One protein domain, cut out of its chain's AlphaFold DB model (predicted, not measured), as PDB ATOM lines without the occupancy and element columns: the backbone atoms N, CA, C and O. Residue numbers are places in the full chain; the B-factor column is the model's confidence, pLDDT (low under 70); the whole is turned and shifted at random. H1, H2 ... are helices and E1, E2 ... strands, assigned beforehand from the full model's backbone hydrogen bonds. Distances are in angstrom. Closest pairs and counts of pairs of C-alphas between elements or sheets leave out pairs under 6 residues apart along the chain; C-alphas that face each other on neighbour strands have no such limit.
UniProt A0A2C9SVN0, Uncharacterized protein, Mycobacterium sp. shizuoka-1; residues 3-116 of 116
ATOM      1  N   ASP A   3      31.833 -36.739   9.601       72.06
ATOM      2  CA  ASP A   3      32.841 -36.013   8.826       72.06
ATOM      3  C   ASP A   3      32.489 -36.093   7.334       72.06
ATOM      4  O   ASP A   3      32.424 -37.187   6.769       72.06
ATOM      5  N   THR A   4      32.288 -34.939   6.697       75.69
ATOM      6  CA  THR A   4      32.072 -34.852   5.245       75.69
ATOM      7  C   THR A   4      33.368 -34.391   4.572       75.69
ATOM      8  O   THR A   4      33.944 -33.391   5.005       75.69
ATOM      9  N   PRO A   5      33.865 -35.069   3.517       75.25
ATOM     10  CA  PRO A   5      35.075 -34.644   2.815       75.25
ATOM     11  C   PRO A   5      35.001 -33.180   2.360       75.25
ATOM     12  O   PRO A   5      34.033 -32.765   1.729       75.25
ATOM     13  N   GLY A   6      36.038 -32.400   2.670       75.62
ATOM     14  CA  GLY A   6      36.090 -30.968   2.350       75.62
ATOM     15  C   GLY A   6      35.441 -30.047   3.389       75.62
ATOM     16  O   GLY A   6      35.544 -28.833   3.237       75.62
ATOM     17  N   TRP A   7      34.847 -30.596   4.454       81.00
ATOM     18  CA  TRP A   7      34.277 -29.837   5.568       81.00
ATOM     19  C   TRP A   7      34.999 -30.138   6.882       81.00
ATOM     20  O   TRP A   7      35.412 -31.268   7.141       81.00
ATOM     21  N   GLU A   8      35.150 -29.115   7.723       81.50
ATOM     22  CA  GLU A   8      35.735 -29.267   9.055       81.50
ATOM     23  C   GLU A   8      34.660 -29.618  10.096       81.50
ATOM     24  O   GLU A   8      33.621 -28.959  10.183       81.50
ATOM     25  N   GLY A   9      34.944 -30.624  10.930       85.62
ATOM     26  CA  GLY A   9      34.111 -31.016  12.067       85.62
ATOM     27  C   GLY A   9      32.891 -31.874  11.716       85.62
ATOM     28  O   GLY A   9      32.705 -32.338  10.593       85.62
ATOM     29  N   THR A  10      32.039 -32.089  12.719       88.00
ATOM     30  CA  THR A  10      30.833 -32.915  12.599       88.00
ATOM     31  C   THR A  10      29.728 -32.170  11.854       88.00
ATOM     32  O   THR A  10      29.087 -31.277  12.394       88.00
ATOM     33  N   THR A  11      29.486 -32.574  10.615       92.81
ATOM     34  CA  THR A  11      28.468 -32.004   9.719       92.81
ATOM     35  C   THR A  11      27.201 -32.859   9.668       92.81
ATOM     36  O   THR A  11      27.173 -33.987  10.177       92.81
ATOM     37  N   ALA A  12      26.143 -32.352   9.032       93.12
ATOM     38  CA  ALA A  12      25.000 -33.161   8.618       93.12
ATOM     39  C   ALA A  12      24.813 -33.081   7.098       93.12
ATOM     40  O   ALA A  12      24.664 -31.993   6.548       93.12
ATOM     41  N   GLU A  13      24.801 -34.229   6.422       94.31
ATOM     42  CA  GLU A  13      24.412 -34.311   5.013       94.31
ATOM     43  C   GLU A  13      22.885 -34.267   4.896       94.31
ATOM     44  O   GLU A  13      22.168 -34.981   5.601       94.31
ATOM     45  N   VAL A  14      22.398 -33.430   3.987       95.06
ATOM     46  CA  VAL A  14      20.983 -33.228   3.686       95.06
ATOM     47  C   VAL A  14      20.766 -33.642   2.242       95.06
ATOM     48  O   VAL A  14      21.343 -33.056   1.334       95.06
ATOM     49  N   THR A  15      19.939 -34.659   2.019       95.94
ATOM     50  CA  THR A  15      19.531 -35.076   0.674       95.94
ATOM     51  C   THR A  15      18.053 -34.768   0.499       95.94
ATOM     52  O   THR A  15      17.223 -35.360   1.186       95.94
ATOM     53  N   ILE A  16      17.731 -33.865  -0.423       94.75
ATOM     54  CA  ILE A  16      16.359 -33.607  -0.864       94.75
ATOM     55  C   ILE A  16      16.127 -34.411  -2.138       94.75
ATOM     56  O   ILE A  16      16.896 -34.304  -3.092       94.75
ATOM     57  N   THR A  17      15.076 -35.225  -2.149       94.38
ATOM     58  CA  THR A  17      14.645 -35.979  -3.330       94.38
ATOM     59  C   THR A  17      13.389 -35.350  -3.901       94.38
ATOM     60  O   THR A  17      12.433 -35.142  -3.156       94.38
ATOM     61  N   TYR A  18      13.360 -35.100  -5.204       90.81
ATOM     62  CA  TYR A  18      12.234 -34.451  -5.871       90.81
ATOM     63  C   TYR A  18      11.844 -35.184  -7.156       90.81
ATOM     64  O   TYR A  18      12.617 -35.950  -7.735       90.81
ATOM     65  N   THR A  19      10.616 -34.940  -7.611       89.81
ATOM     66  CA  THR A  19      10.100 -35.458  -8.882       89.81
ATOM     67  C   THR A  19       9.733 -34.314  -9.812       89.81
ATOM     68  O   THR A  19       9.150 -33.332  -9.364       89.81
ATOM     69  N   GLY A  20       9.995 -34.483 -11.107       88.00
ATOM     70  CA  GLY A  20       9.751 -33.460 -12.124       88.00
ATOM     71  C   GLY A  20      11.035 -32.764 -12.572       88.00
ATOM     72  O   GLY A  20      12.131 -33.108 -12.130       88.00
ATOM     73  N   ASP A  21      10.878 -31.804 -13.480       88.38
ATOM     74  CA  ASP A  21      11.983 -31.025 -14.030       88.38
ATOM     75  C   ASP A  21      12.149 -29.712 -13.258       88.38
ATOM     76  O   ASP A  21      11.167 -29.030 -12.959       88.38
ATOM     77  N   VAL A  22      13.399 -29.331 -12.985       88.69
ATOM     78  CA  VAL A  22      13.731 -28.013 -12.429       88.69
ATOM     79  C   VAL A  22      13.560 -26.964 -13.535       88.69
ATOM     80  O   VAL A  22      14.200 -27.092 -14.587       88.69
ATOM     81  N   PRO A  23      12.714 -25.934 -13.357       89.19
ATOM     82  CA  PRO A  23      12.500 -24.924 -14.386       89.19
ATOM     83  C   PRO A  23      13.799 -24.173 -14.729       89.19
ATOM     84  O   PRO A  23      14.412 -23.571 -13.852       89.19
ATOM     85  N   PRO A  24      14.225 -24.122 -16.005       89.44
ATOM     86  CA  PRO A  24      15.525 -23.546 -16.358       89.44
ATOM     87  C   PRO A  24      15.556 -22.008 -16.340       89.44
ATOM     88  O   PRO A  24      16.627 -21.420 -16.456       89.44
ATOM     89  N   ALA A  25      14.391 -21.359 -16.262       91.38
ATOM     90  CA  ALA A  25      14.235 -19.909 -16.387       91.38
ATOM     91  C   ALA A  25      13.682 -19.233 -15.120       91.38
ATOM     92  O   ALA A  25      13.406 -18.037 -15.162       91.38
ATOM     93  N   ALA A  26      13.518 -19.978 -14.025       90.38
ATOM     94  CA  ALA A  26      13.077 -19.458 -12.736       90.38
ATOM     95  C   ALA A  26      14.115 -19.808 -11.657       90.38
ATOM     96  O   ALA A  26      14.673 -20.907 -11.721       90.38
ATOM     97  N   PRO A  27      14.390 -18.908 -10.695       93.44
ATOM     98  CA  PRO A  27      15.171 -19.249  -9.512       93.44
ATOM     99  C   PRO A  27      14.485 -20.361  -8.718       93.44
ATOM    100  O   PRO A  27      13.256 -20.353  -8.596       93.44
ATOM    101  N   VAL A  28      15.263 -21.296  -8.186       94.94
ATOM    102  CA  VAL A  28      14.774 -22.396  -7.357       94.94
ATOM    103  C   VAL A  28      15.584 -22.453  -6.071       94.94
ATOM    104  O   VAL A  28      16.768 -22.783  -6.096       94.94
ATOM    105  N   LEU A  29      14.925 -22.176  -4.947       95.81
ATOM    106  CA  LEU A  29      15.508 -22.284  -3.616       95.81
ATOM    107  C   LEU A  29      15.105 -23.610  -2.981       95.81
ATOM    108  O   LEU A  29      13.950 -23.814  -2.604       95.81
ATOM    109  N   TRP A  30      16.096 -24.464  -2.781       96.06
ATOM    110  CA  TRP A  30      16.016 -25.673  -1.979       96.06
ATOM    111  C   TRP A  30      16.405 -25.341  -0.546       96.06
ATOM    112  O   TRP A  30      17.472 -24.772  -0.312       96.06
ATOM    113  N   SER A  31      15.566 -25.692   0.427       96.06
ATOM    114  CA  SER A  31      15.829 -25.316   1.813       96.06
ATOM    115  C   SER A  31      15.471 -26.390   2.828       96.06
ATOM    116  O   SER A  31      14.524 -27.159   2.657       96.06
ATOM    117  N   LEU A  32      16.245 -26.413   3.911       97.12
ATOM    118  CA  LEU A  32      15.941 -27.128   5.142       97.12
ATOM    119  C   LEU A  32      15.886 -26.110   6.277       97.12
ATOM    120  O   LEU A  32      16.827 -25.344   6.463       97.12
ATOM    121  N   LEU A  33      14.807 -26.129   7.052       96.94
ATOM    122  CA  LEU A  33      14.680 -25.380   8.294       96.94
ATOM    123  C   LEU A  33      14.809 -26.361   9.456       96.94
ATOM    124  O   LEU A  33      14.025 -27.298   9.561       96.94
ATOM    125  N   ALA A  34      15.781 -26.144  10.332       97.31
ATOM    126  CA  ALA A  34      15.976 -26.886  11.567       97.31
ATOM    127  C   ALA A  34      15.675 -25.994  12.773       97.31
ATOM    128  O   ALA A  34      15.911 -24.788  12.731       97.31
ATOM    129  N   SER A  35      15.150 -26.571  13.850       96.88
ATOM    130  CA  SER A  35      14.912 -25.849  15.106       96.88
ATOM    131  C   SER A  35      15.181 -26.722  16.321       96.88
ATOM    132  O   SER A  35      14.998 -27.939  16.270       96.88
ATOM    133  N   ASN A  36      15.598 -26.092  17.418       96.38
ATOM    134  CA  ASN A  36      15.917 -26.763  18.677       96.38
ATOM    135  C   ASN A  36      14.856 -26.469  19.774       96.38
ATOM    136  O   ASN A  36      14.038 -25.555  19.625       96.38
ATOM    137  N   PRO A  37      14.844 -27.225  20.895       96.25
ATOM    138  CA  PRO A  37      13.954 -26.999  22.042       96.25
ATOM    139  C   PRO A  37      13.998 -25.593  22.648       96.25
ATOM    140  O   PRO A  37      13.013 -25.169  23.255       96.25
ATOM    141  N   ASP A  38      15.114 -24.883  22.488       93.38
ATOM    142  CA  ASP A  38      15.305 -23.536  23.027       93.38
ATOM    143  C   ASP A  38      14.607 -22.462  22.168       93.38
ATOM    144  O   ASP A  38      14.281 -21.375  22.661       93.38
ATOM    145  N   GLY A  39      14.238 -22.819  20.932       92.06
ATOM    146  CA  GLY A  39      13.526 -21.973  19.980       92.06
ATOM    147  C   GLY A  39      14.441 -21.260  18.989       92.06
ATOM    148  O   GLY A  39      13.997 -20.299  18.361       92.06
ATOM    149  N   ASP A  40      15.690 -21.704  18.852       94.81
ATOM    150  CA  ASP A  40      16.588 -21.239  17.800       94.81
ATOM    151  C   ASP A  40      16.273 -21.955  16.487       94.81
ATOM    152  O   ASP A  40      15.885 -23.130  16.480       94.81
ATOM    153  N   PHE A  41      16.470 -21.252  15.374       95.12
ATOM    154  CA  PHE A  41      16.261 -21.785  14.033       95.12
ATOM    155  C   PHE A  41      17.523 -21.651  13.186       95.12
ATOM    156  O   PHE A  41      18.211 -20.631  13.227       95.12
ATOM    157  N   ILE A  42      17.791 -22.675  12.380       97.31
ATOM    158  CA  ILE A  42      18.838 -22.696  11.362       97.31
ATOM    159  C   ILE A  42      18.179 -23.012  10.025       97.31
ATOM    160  O   ILE A  42      17.529 -24.045   9.894       97.31
ATOM    161  N   GLN A  43      18.367 -22.165   9.021       97.69
ATOM    162  CA  GLN A  43      18.001 -22.478   7.643       97.69
ATOM    163  C   GLN A  43      19.259 -22.828   6.855       97.69
ATOM    164  O   GLN A  43      20.214 -22.067   6.865       97.69
ATOM    165  N   LEU A  44      19.256 -23.954   6.152       98.12
ATOM    166  CA  LEU A  44      20.207 -24.275   5.090       98.12
ATOM    167  C   LEU A  44      19.514 -24.011   3.756       98.12
ATOM    168  O   LEU A  44      18.394 -24.483   3.563       98.12
ATOM    169  N   GLY A  45      20.160 -23.276   2.857       97.50
ATOM    170  CA  GLY A  45      19.584 -22.903   1.570       97.50
ATOM    171  C   GLY A  45      20.565 -23.050   0.415       97.50
ATOM    172  O   GLY A  45      21.741 -22.705   0.540       97.50
ATOM    173  N   TYR A  46      20.062 -23.546  -0.711       97.44
ATOM    174  CA  TYR A  46      20.735 -23.593  -2.006       97.44
ATOM    175  C   TYR A  46      19.797 -23.008  -3.064       97.44
ATOM    176  O   TYR A  46      18.737 -23.576  -3.319       97.44
ATOM    177  N   ASP A  47      20.180 -21.872  -3.641       95.56
ATOM    178  CA  ASP A  47      19.444 -21.181  -4.700       95.56
ATOM    179  C   ASP A  47      20.168 -21.347  -6.040       95.56
ATOM    180  O   ASP A  47      21.388 -21.153  -6.140       95.56
ATOM    181  N   GLU A  48      19.418 -21.701  -7.078       94.81
ATOM    182  CA  GLU A  48      19.934 -21.911  -8.423       94.81
ATOM    183  C   GLU A  48      19.039 -21.334  -9.518       94.81
ATOM    184  O   GLU A  48      17.824 -21.247  -9.389       94.81
ATOM    185  N   LEU A  49      19.648 -21.004 -10.657       93.94
ATOM    186  CA  LEU A  49      18.941 -20.641 -11.881       93.94
ATOM    187  C   LEU A  49      19.543 -21.398 -13.060       93.94
ATOM    188  O   LEU A  49      20.711 -21.211 -13.409       93.94
ATOM    189  N   GLY A  50      18.744 -22.266 -13.685       89.31
ATOM    190  CA  GLY A  50      19.189 -23.046 -14.842       89.31
ATOM    191  C   GLY A  50      20.412 -23.926 -14.552       89.31
ATOM    192  O   GLY A  50      21.284 -24.059 -15.411       89.31
ATOM    193  N   GLY A  51      20.499 -24.479 -13.335       87.81
ATOM    194  CA  GLY A  51      21.616 -25.312 -12.870       87.81
ATOM    195  C   GLY A  51      22.882 -24.539 -12.488       87.81
ATOM    196  O   GLY A  51      23.924 -25.149 -12.256       87.81
ATOM    197  N   GLN A  52      22.832 -23.204 -12.453       91.00
ATOM    198  CA  GLN A  52      23.915 -22.376 -11.928       91.00
ATOM    199  C   GLN A  52      23.588 -21.949 -10.503       91.00
ATOM    200  O   GLN A  52      22.520 -21.394 -10.259       91.00
ATOM    201  N   THR A  53      24.527 -22.155  -9.582       94.12
ATOM    202  CA  THR A  53      24.402 -21.689  -8.199       94.12
ATOM    203  C   THR A  53      24.355 -20.165  -8.146       94.12
ATOM    204  O   THR A  53      25.276 -19.496  -8.622       94.12
ATOM    205  N   LEU A  54      23.299 -19.630  -7.540       94.12
ATOM    206  CA  LEU A  54      23.170 -18.217  -7.192       94.12
ATOM    207  C   LEU A  54      23.639 -17.976  -5.760       94.12
ATOM    208  O   LEU A  54      24.457 -17.088  -5.517       94.12
ATOM    209  N   GLU A  55      23.164 -18.804  -4.830       95.56
ATOM    210  CA  GLU A  55      23.525 -18.722  -3.421       95.56
ATOM    211  C   GLU A  55      23.606 -20.116  -2.800       95.56
ATOM    212  O   GLU A  55      22.847 -21.026  -3.127       95.56
ATOM    213  N   TYR A  56      24.541 -20.280  -1.872       96.94
ATOM    214  CA  TYR A  56      24.587 -21.434  -0.996       96.94
ATOM    215  C   TYR A  56      24.949 -20.942   0.399       96.94
ATOM    216  O   TYR A  56      25.988 -20.306   0.576       96.94
ATOM    217  N   PHE A  57      24.072 -21.152   1.376       97.12
ATOM    218  CA  PHE A  57      24.161 -20.460   2.658       97.12
ATOM    219  C   PHE A  57      23.556 -21.268   3.796       97.12
ATOM    220  O   PHE A  57      22.754 -22.181   3.592       97.12
ATOM    221  N   TRP A  58      23.921 -20.890   5.016       97.56
ATOM    222  CA  TRP A  58      23.090 -21.170   6.175       97.56
ATOM    223  C   TRP A  58      22.830 -19.885   6.954       97.56
ATOM    224  O   TRP A  58      23.667 -18.985   7.004       97.56
ATOM    225  N   PHE A  59      21.652 -19.796   7.546       97.38
ATOM    226  CA  PHE A  59      21.178 -18.647   8.295       97.38
ATOM    227  C   PHE A  59      20.807 -19.092   9.701       97.38
ATOM    228  O   PHE A  59      20.038 -20.037   9.864       97.38
ATOM    229  N   GLU A  60      21.336 -18.409  10.707       95.62
ATOM    230  CA  GLU A  60      20.935 -18.579  12.098       95.62
ATOM    231  C   GLU A  60      19.958 -17.500  12.527       95.62
ATOM    232  O   GLU A  60      20.133 -16.318  12.247       95.62
ATOM    233  N   SER A  61      18.940 -17.921  13.266       95.31
ATOM    234  CA  SER A  61      17.985 -17.060  13.941       95.31
ATOM    235  C   SER A  61      17.826 -17.556  15.378       95.31
ATOM    236  O   SER A  61      16.909 -18.336  15.657       95.31
ATOM    237  N   PRO A  62      18.714 -17.132  16.293       92.69
ATOM    238  CA  PRO A  62      18.562 -17.429  17.708       92.69
ATOM    239  C   PRO A  62      17.322 -16.731  18.275       92.69
ATOM    240  O   PRO A  62      16.987 -15.615  17.870       92.69
ATOM    241  N   ARG A  63      16.663 -17.351  19.255       89.44
ATOM    242  CA  ARG A  63      15.446 -16.813  19.881       89.44
ATOM    243  C   ARG A  63      15.658 -15.437  20.513       89.44
ATOM    244  O   ARG A  63      14.822 -14.550  20.359       89.44
ATOM    245  N   ASP A  64      16.767 -15.282  21.231       87.75
ATOM    246  CA  ASP A  64      17.083 -14.096  22.036       87.75
ATOM    247  C   ASP A  64      18.322 -13.343  21.505       87.75
ATOM    248  O   ASP A  64      19.058 -12.708  22.263       87.75
ATOM    249  N   GLY A  65      18.578 -13.405  20.193       86.69
ATOM    250  CA  GLY A  65      19.779 -12.834  19.579       86.69
ATOM    251  C   GLY A  65      19.540 -12.137  18.243       86.69
ATOM    252  O   GLY A  65      18.411 -11.881  17.828       86.69
ATOM    253  N   GLN A  66      20.640 -11.783  17.578       91.31
ATOM    254  CA  GLN A  66      20.597 -11.255  16.218       91.31
ATOM    255  C   GLN A  66      20.754 -12.395  15.228       91.31
ATOM    256  O   GLN A  66      21.646 -13.224  15.378       91.31
ATOM    257  N   ALA A  67      19.891 -12.405  14.221       94.38
ATOM    258  CA  ALA A  67      19.989 -13.356  13.137       94.38
ATOM    259  C   ALA A  67      21.161 -13.009  12.207       94.38
ATOM    260  O   ALA A  67      21.449 -11.828  11.976       94.38
ATOM    261  N   MET A  68      21.824 -14.029  11.669       96.19
ATOM    262  CA  MET A  68      23.024 -13.873  10.855       96.19
ATOM    263  C   MET A  68      23.006 -14.837   9.669       96.19
ATOM    264  O   MET A  68      22.664 -16.008   9.802       96.19
ATOM    265  N   ASN A  69      23.364 -14.322   8.489       96.25
ATOM    266  CA  ASN A  69      23.530 -15.133   7.285       96.25
ATOM    267  C   ASN A  69      25.006 -15.480   7.071       96.25
ATOM    268  O   ASN A  69      25.884 -14.628   7.245       96.25
ATOM    269  N   HIS A  70      25.263 -16.706   6.635       96.12
ATOM    270  CA  HIS A  70      26.591 -17.239   6.389       96.12
ATOM    271  C   HIS A  70      26.661 -17.835   4.984       96.12
ATOM    272  O   HIS A  70      26.293 -18.990   4.752       96.12
ATOM    273  N   ASN A  71      27.195 -17.052   4.050       95.38
ATOM    274  CA  ASN A  71      27.437 -17.524   2.693       95.38
ATOM    275  C   ASN A  71      28.537 -18.585   2.706       95.38
ATOM    276  O   ASN A  71      29.605 -18.401   3.296       95.38
ATOM    277  N   MET A  72      28.274 -19.685   2.019       93.50
ATOM    278  CA  MET A  72      29.189 -20.799   1.851       93.50
ATOM    279  C   MET A  72      29.805 -20.760   0.455       93.50
ATOM    280  O   MET A  72      29.247 -20.212  -0.495       93.50
ATOM    281  N   VAL A  73      31.002 -21.326   0.334       88.00
ATOM    282  CA  VAL A  73      31.686 -21.452  -0.954       88.00
ATOM    283  C   VAL A  73      31.230 -22.738  -1.636       88.00
ATOM    284  O   VAL A  73      31.183 -23.788  -1.000       88.00
ATOM    285  N   GLY A  74      30.961 -22.666  -2.940       86.50
ATOM    286  CA  GLY A  74      30.524 -23.808  -3.742       86.50
ATOM    287  C   GLY A  74      29.012 -23.814  -3.950       86.50
ATOM    288  O   GLY A  74      28.413 -22.755  -4.111       86.50
ATOM    289  N   GLY A  75      28.423 -25.004  -3.971       89.38
ATOM    290  CA  GLY A  75      26.994 -25.227  -4.170       89.38
ATOM    291  C   GLY A  75      26.604 -26.638  -3.739       89.38
ATOM    292  O   GLY A  75      27.458 -27.415  -3.300       89.38
ATOM    293  N   ALA A  76      25.321 -26.963  -3.870       93.38
ATOM    294  CA  ALA A  76      24.840 -28.319  -3.656       93.38
ATOM    295  C   ALA A  76      25.389 -29.284  -4.723       93.38
ATOM    296  O   ALA A  76      25.652 -28.895  -5.862       93.38
ATOM    297  N   ASP A  77      25.529 -30.561  -4.370       93.81
ATOM    298  CA  ASP A  77      25.748 -31.621  -5.350       93.81
ATOM    299  C   ASP A  77      24.405 -32.004  -5.990       93.81
ATOM    300  O   ASP A  77      23.510 -32.548  -5.342       93.81
ATOM    301  N   THR A  78      24.289 -31.686  -7.278       93.06
ATOM    302  CA  THR A  78      23.136 -31.962  -8.147       93.06
ATOM    303  C   THR A  78      23.492 -32.953  -9.264       93.06
ATOM    304  O   THR A  78      22.805 -33.044 -10.282       93.06
ATOM    305  N   SER A  79      24.591 -33.705  -9.110       91.88
ATOM    306  CA  SER A  79      25.089 -34.629 -10.140       91.88
ATOM    307  C   SER A  79      24.168 -35.827 -10.393       91.88
ATOM    308  O   SER A  79      24.214 -36.426 -11.471       91.88
ATOM    309  N   GLU A  80      23.320 -36.170  -9.423       93.50
ATOM    310  CA  GLU A  80      22.318 -37.223  -9.534       93.50
ATOM    311  C   GLU A  80      20.923 -36.625  -9.739       93.50
ATOM    312  O   GLU A  80      20.414 -35.862  -8.917       93.50
ATOM    313  N   ALA A  81      20.288 -37.002 -10.851       90.50
ATOM    314  CA  ALA A  81      18.970 -36.507 -11.227       90.50
ATOM    315  C   ALA A  81      17.911 -36.809 -10.154       90.50
ATOM    316  O   ALA A  81      17.824 -37.931  -9.655       90.50
ATOM    317  N   GLY A  82      17.073 -35.816  -9.845       92.50
ATOM    318  CA  GLY A  82      16.036 -35.935  -8.815       92.50
ATOM    319  C   GLY A  82      16.569 -35.822  -7.388       92.50
ATOM    320  O   GLY A  82      15.826 -36.096  -6.445       92.50
ATOM    321  N   THR A  83      17.837 -35.431  -7.210       95.12
ATOM    322  CA  THR A  83      18.436 -35.223  -5.890       95.12
ATOM    323  C   THR A  83      19.180 -33.898  -5.806       95.12
ATOM    324  O   THR A  83      19.851 -33.483  -6.750       95.12
ATOM    325  N   VAL A  84      19.080 -33.255  -4.646       95.44
ATOM    326  CA  VAL A  84      19.931 -32.135  -4.244       95.44
ATOM    327  C   VAL A  84      20.589 -32.517  -2.929       95.44
ATOM    328  O   VAL A  84      19.905 -32.770  -1.933       95.44
ATOM    329  N   ARG A  85      21.921 -32.586  -2.923       96.31
ATOM    330  CA  ARG A  85      22.712 -32.893  -1.729       96.31
ATOM    331  C   ARG A  85      23.398 -31.642  -1.211       96.31
ATOM    332  O   ARG A  85      24.201 -31.024  -1.901       96.31
ATOM    333  N   MET A  86      23.100 -31.293   0.029       96.44
ATOM    334  CA  MET A  86      23.685 -30.166   0.742       96.44
ATOM    335  C   MET A  86      24.371 -30.652   2.017       96.44
ATOM    336  O   MET A  86      24.079 -31.725   2.539       96.44
ATOM    337  N   VAL A  87      25.261 -29.828   2.550       95.69
ATOM    338  CA  VAL A  87      25.925 -30.036   3.832       95.69
ATOM    339  C   VAL A  87      25.553 -28.903   4.780       95.69
ATOM    340  O   VAL A  87      25.747 -27.730   4.472       95.69
ATOM    341  N   LEU A  88      25.032 -29.262   5.951       95.50
ATOM    342  CA  LEU A  88      24.916 -28.353   7.082       95.50
ATOM    343  C   LEU A  88      26.258 -28.354   7.840       95.50
ATOM    344  O   LEU A  88      26.668 -29.413   8.337       95.50
ATOM    345  N   PRO A  89      26.965 -27.211   7.928       94.75
ATOM    346  CA  PRO A  89      28.306 -27.164   8.498       94.75
ATOM    347  C   PRO A  89      28.307 -27.405  10.006       94.75
ATOM    348  O   PRO A  89      27.321 -27.157  10.699       94.75
ATOM    349  N   ALA A  90      29.464 -27.811  10.534       93.75
ATOM    350  CA  ALA A  90      29.623 -28.121  11.952       93.75
ATOM    351  C   ALA A  90      29.268 -26.952  12.881       93.75
ATOM    352  O   ALA A  90      28.715 -27.176  13.956       93.75
ATOM    353  N   ALA A  91      29.528 -25.709  12.461       93.62
ATOM    354  CA  ALA A  91      29.129 -24.520  13.212       93.62
ATOM    355  C   ALA A  91      27.605 -24.460  13.409       93.62
ATOM    356  O   ALA A  91      27.139 -24.310  14.533       93.62
ATOM    357  N   ALA A  92      26.839 -24.681  12.341       94.69
ATOM    358  CA  ALA A  92      25.381 -24.671  12.377       94.69
ATOM    359  C   ALA A  92      24.811 -25.867  13.157       94.69
ATOM    360  O   ALA A  92      23.910 -25.715  13.976       94.69
ATOM    361  N   VAL A  93      25.391 -27.058  12.963       94.81
ATOM    362  CA  VAL A  93      25.037 -28.265  13.728       94.81
ATOM    363  C   VAL A  93      25.254 -28.055  15.228       94.81
ATOM    364  O   VAL A  93      24.416 -28.452  16.034       94.81
ATOM    365  N   SER A  94      26.351 -27.399  15.610       93.56
ATOM    366  CA  SER A  94      26.677 -27.146  17.017       93.56
ATOM    367  C   SER A  94      25.657 -26.231  17.700       93.56
ATOM    368  O   SER A  94      25.413 -26.391  18.892       93.56
ATOM    369  N   LEU A  95      25.041 -25.303  16.961       93.62
ATOM    370  CA  LEU A  95      24.002 -24.404  17.480       93.62
ATOM    371  C   LEU A  95      22.661 -25.114  17.702       93.62
ATOM    372  O   LEU A  95      21.905 -24.747  18.597       93.62
ATOM    373  N   LEU A  96      22.370 -26.158  16.923       94.31
ATOM    374  CA  LEU A  96      21.162 -26.970  17.105       94.31
ATOM    375  C   LEU A  96      21.252 -27.895  18.327       94.31
ATOM    376  O   LEU A  96      20.222 -28.301  18.864       94.31
ATOM    377  N   GLY A  97      22.468 -28.220  18.770       92.12
ATOM    378  CA  GLY A  97      22.707 -29.143  19.874       92.12
ATOM    379  C   GLY A  97      22.294 -30.584  19.556       92.12
ATOM    380  O   GLY A  97      22.190 -30.998  18.399       92.12
ATOM    381  N   ASP A  98      22.066 -31.370  20.608       91.94
ATOM    382  CA  ASP A  98      21.835 -32.817  20.490       91.94
ATOM    383  C   ASP A  98      20.418 -33.180  20.016       91.94
ATOM    384  O   ASP A  98      20.194 -34.278  19.500       91.94
ATOM    385  N   VAL A  99      19.447 -32.283  20.214       94.31
ATOM    386  CA  VAL A  99      18.033 -32.515  19.899       94.31
ATOM    387  C   VAL A  99      17.508 -31.350  19.082       94.31
ATOM    388  O   VAL A  99      17.495 -30.218  19.546       94.31
ATOM    389  N   TRP A 100      17.020 -31.652  17.889       96.12
ATOM    390  CA  TRP A 100      16.388 -30.701  16.986       96.12
ATOM    391  C   TRP A 100      15.454 -31.452  16.041       96.12
ATOM    392  O   TRP A 100      15.520 -32.676  15.895       96.12
ATOM    393  N   TRP A 101      14.559 -30.710  15.413       96.38
ATOM    394  CA  TRP A 101      13.666 -31.190  14.366       96.38
ATOM    395  C   TRP A 101      13.866 -30.344  13.122       96.38
ATOM    396  O   TRP A 101      14.501 -29.291  13.168       96.38
ATOM    397  N   TRP A 102      13.334 -30.813  12.003       96.31
ATOM    398  CA  TRP A 102      13.503 -30.138  10.731       96.31
ATOM    399  C   TRP A 102      12.290 -30.298   9.825       96.31
ATOM    400  O   TRP A 102      11.496 -31.225   9.982       96.31
ATOM    401  N   SER A 103      12.193 -29.386   8.870       94.81
ATOM    402  CA  SER A 103      11.303 -29.431   7.717       94.81
ATOM    403  C   SER A 103      12.074 -28.999   6.472       94.81
ATOM    404  O   SER A 103      13.129 -28.368   6.570       94.81
ATOM    405  N   THR A 104      11.556 -29.323   5.295       93.94
ATOM    406  CA  THR A 104      12.130 -28.916   4.007       93.94
ATOM    407  C   THR A 104      11.099 -28.156   3.193       93.94
ATOM    408  O   THR A 104       9.907 -28.376   3.366       93.94
ATOM    409  N   ALA A 105      11.559 -27.265   2.320       90.88
ATOM    410  CA  ALA A 105      10.709 -26.568   1.362       90.88
ATOM    411  C   ALA A 105      11.486 -26.303   0.069       90.88
ATOM    412  O   ALA A 105      12.697 -26.040   0.118       90.88
ATOM    413  N   VAL A 106      10.785 -26.322  -1.068       91.62
ATOM    414  CA  VAL A 106      11.302 -25.817  -2.344       91.62
ATOM    415  C   VAL A 106      10.442 -24.657  -2.835       91.62
ATOM    416  O   VAL A 106       9.222 -24.758  -2.937       91.62
ATOM    417  N   ASN A 107      11.100 -23.545  -3.146       88.31
ATOM    418  CA  ASN A 107      10.461 -22.361  -3.706       88.31
ATOM    419  C   ASN A 107      10.923 -22.196  -5.154       88.31
ATOM    420  O   ASN A 107      12.119 -22.284  -5.419       88.31
ATOM    421  N   VAL A 108      10.007 -21.932  -6.082       86.81
ATOM    422  CA  VAL A 108      10.294 -21.636  -7.494       86.81
ATOM    423  C   VAL A 108       9.760 -20.246  -7.800       86.81
ATOM    424  O   VAL A 108       8.602 -19.954  -7.533       86.81
ATOM    425  N   ASP A 109      10.597 -19.382  -8.372       84.44
ATOM    426  CA  ASP A 109      10.255 -17.987  -8.692       84.44
ATOM    427  C   ASP A 109       9.742 -17.173  -7.484       84.44
ATOM    428  O   ASP A 109       8.878 -16.309  -7.607       84.44
ATOM    429  N   ASN A 110      10.287 -17.443  -6.290       69.75
ATOM    430  CA  ASN A 110       9.812 -16.912  -5.001       69.75
ATOM    431  C   ASN A 110       8.376 -17.320  -4.613       69.75
ATOM    432  O   ASN A 110       7.819 -16.752  -3.671       69.75
ATOM    433  N   GLU A 111       7.780 -18.298  -5.296       67.88
ATOM    434  CA  GLU A 111       6.558 -18.965  -4.856       67.88
ATOM    435  C   GLU A 111       6.914 -20.294  -4.183       67.88
ATOM    436  O   GLU A 111       7.732 -21.061  -4.688       67.88
ATOM    437  N   ASP A 112       6.302 -20.574  -3.033       59.59
ATOM    438  CA  ASP A 112       6.427 -21.873  -2.370       59.59
ATOM    439  C   ASP A 112       5.645 -22.921  -3.173       59.59
ATOM    440  O   ASP A 112       4.436 -22.775  -3.382       59.59
ATOM    441  N   VAL A 113       6.333 -23.951  -3.667       60.25
ATOM    442  CA  VAL A 113       5.734 -24.975  -4.541       60.25
ATOM    443  C   VAL A 113       5.657 -26.342  -3.885       60.25
ATOM    444  O   VAL A 113       5.074 -27.252  -4.479       60.25
ATOM    445  N   ASP A 114       6.199 -26.500  -2.677       52.84
ATOM    446  CA  ASP A 114       6.207 -27.784  -1.991       52.84
ATOM    447  C   ASP A 114       5.923 -27.638  -0.498       52.84
ATOM    448  O   ASP A 114       6.662 -27.013   0.256       52.84
ATOM    449  N   THR A 115       4.836 -28.279  -0.077       45.28
ATOM    450  CA  THR A 115       4.485 -28.463   1.332       45.28
ATOM    451  C   THR A 115       4.628 -29.948   1.633       45.28
ATOM    452  O   THR A 115       3.717 -30.730   1.352       45.28
ATOM    453  N   CYS A 116       5.789 -30.342   2.157       43.00
ATOM    454  CA  CYS A 116       6.056 -31.705   2.619       43.00
ATOM    455  C   CYS A 116       5.867 -31.857   4.135       43.00
ATOM    456  O   CYS A 116       6.284 -30.961   4.905       43.00
TER     457      CYS A 116
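What this domain is: This is residues 3 to 116 of the 116 residues of an uncharacterized protein of Mycobacterium sp. shizuoka-1 (UniProt A0A2C9SVN0). A sandwich, two sheets face to face: a twisted sheet of five strands, E5 E4 E3 E2 E7, is faced by the small sheet E1 E6, with strands crossed at 47 degrees and the short helix H1 at one end. The printed part has 114 residues, with seven named strands and one named helix in the order E1 E2 E3 E4 E5 E6 H1 E7; the class is mostly strand, with strands holding 54 of the 61 residues in named elements, and both sheets are antiparallel. The whole is compact, with radius of gyration of the C-alphas 14.0 A and spans of 38 by 31 by 22 A.

Where its parts are: E1, residues 10 to 17, begins at C-alpha 10 (30.833, -32.915, 12.599) and spans 22.9 A. E2 is residues 27 to 35, 25.5 A; E3 41 to 49, 26.1 A; E4 52 to 61, 27.1 A; E5 68 to 71; E6 83 to 88; H1 90 to 96. E7, residues 101 to 108, spans 24.1 A and ends at C-alpha 108 (10.294, -21.636, -7.494).

How they stand to each other: E2 to E5 form a meander, each strand the antiparallel neighbour of the one before, with hairpins E2 and E3, E3 and E4, E4 and E5. Within hydrogen-bond range are N 30 and O 46, 2.8 A, for E2 and E3; N 43 and O 59, 2.8 A, for E3 and E4; N 70 and O 58, 2.8 A, for E4 and E5. Edge strand E7 pairs with E2 by N 31 and O 105, 2.9 A. In the other sheet, N 14 and O 86 of E1 and E6 are 2.8 A apart. Between the sheets, the closest C-alphas of E3 and E6 are those of Leu 44 and Leu 88, 6.5 A. H1 is on the larger sheet at a height over the sheet of 8.9 A, over E3 and, only just, E4 with 3 C-alphas. Its closest C-alphas to E1 are those of Ala 90 and Thr 11, 4.6 A. Every O i to N i+4 pair in H1 is within hydrogen-bond range.

The domain as a whole: The farthest C-alphas, those of Asp 21 and Asp 64, are 40.2 A apart. The printed part has no cut. The link E5 to E6 is long, 11 residues. Residues 110 to 116 have pLDDT under 70.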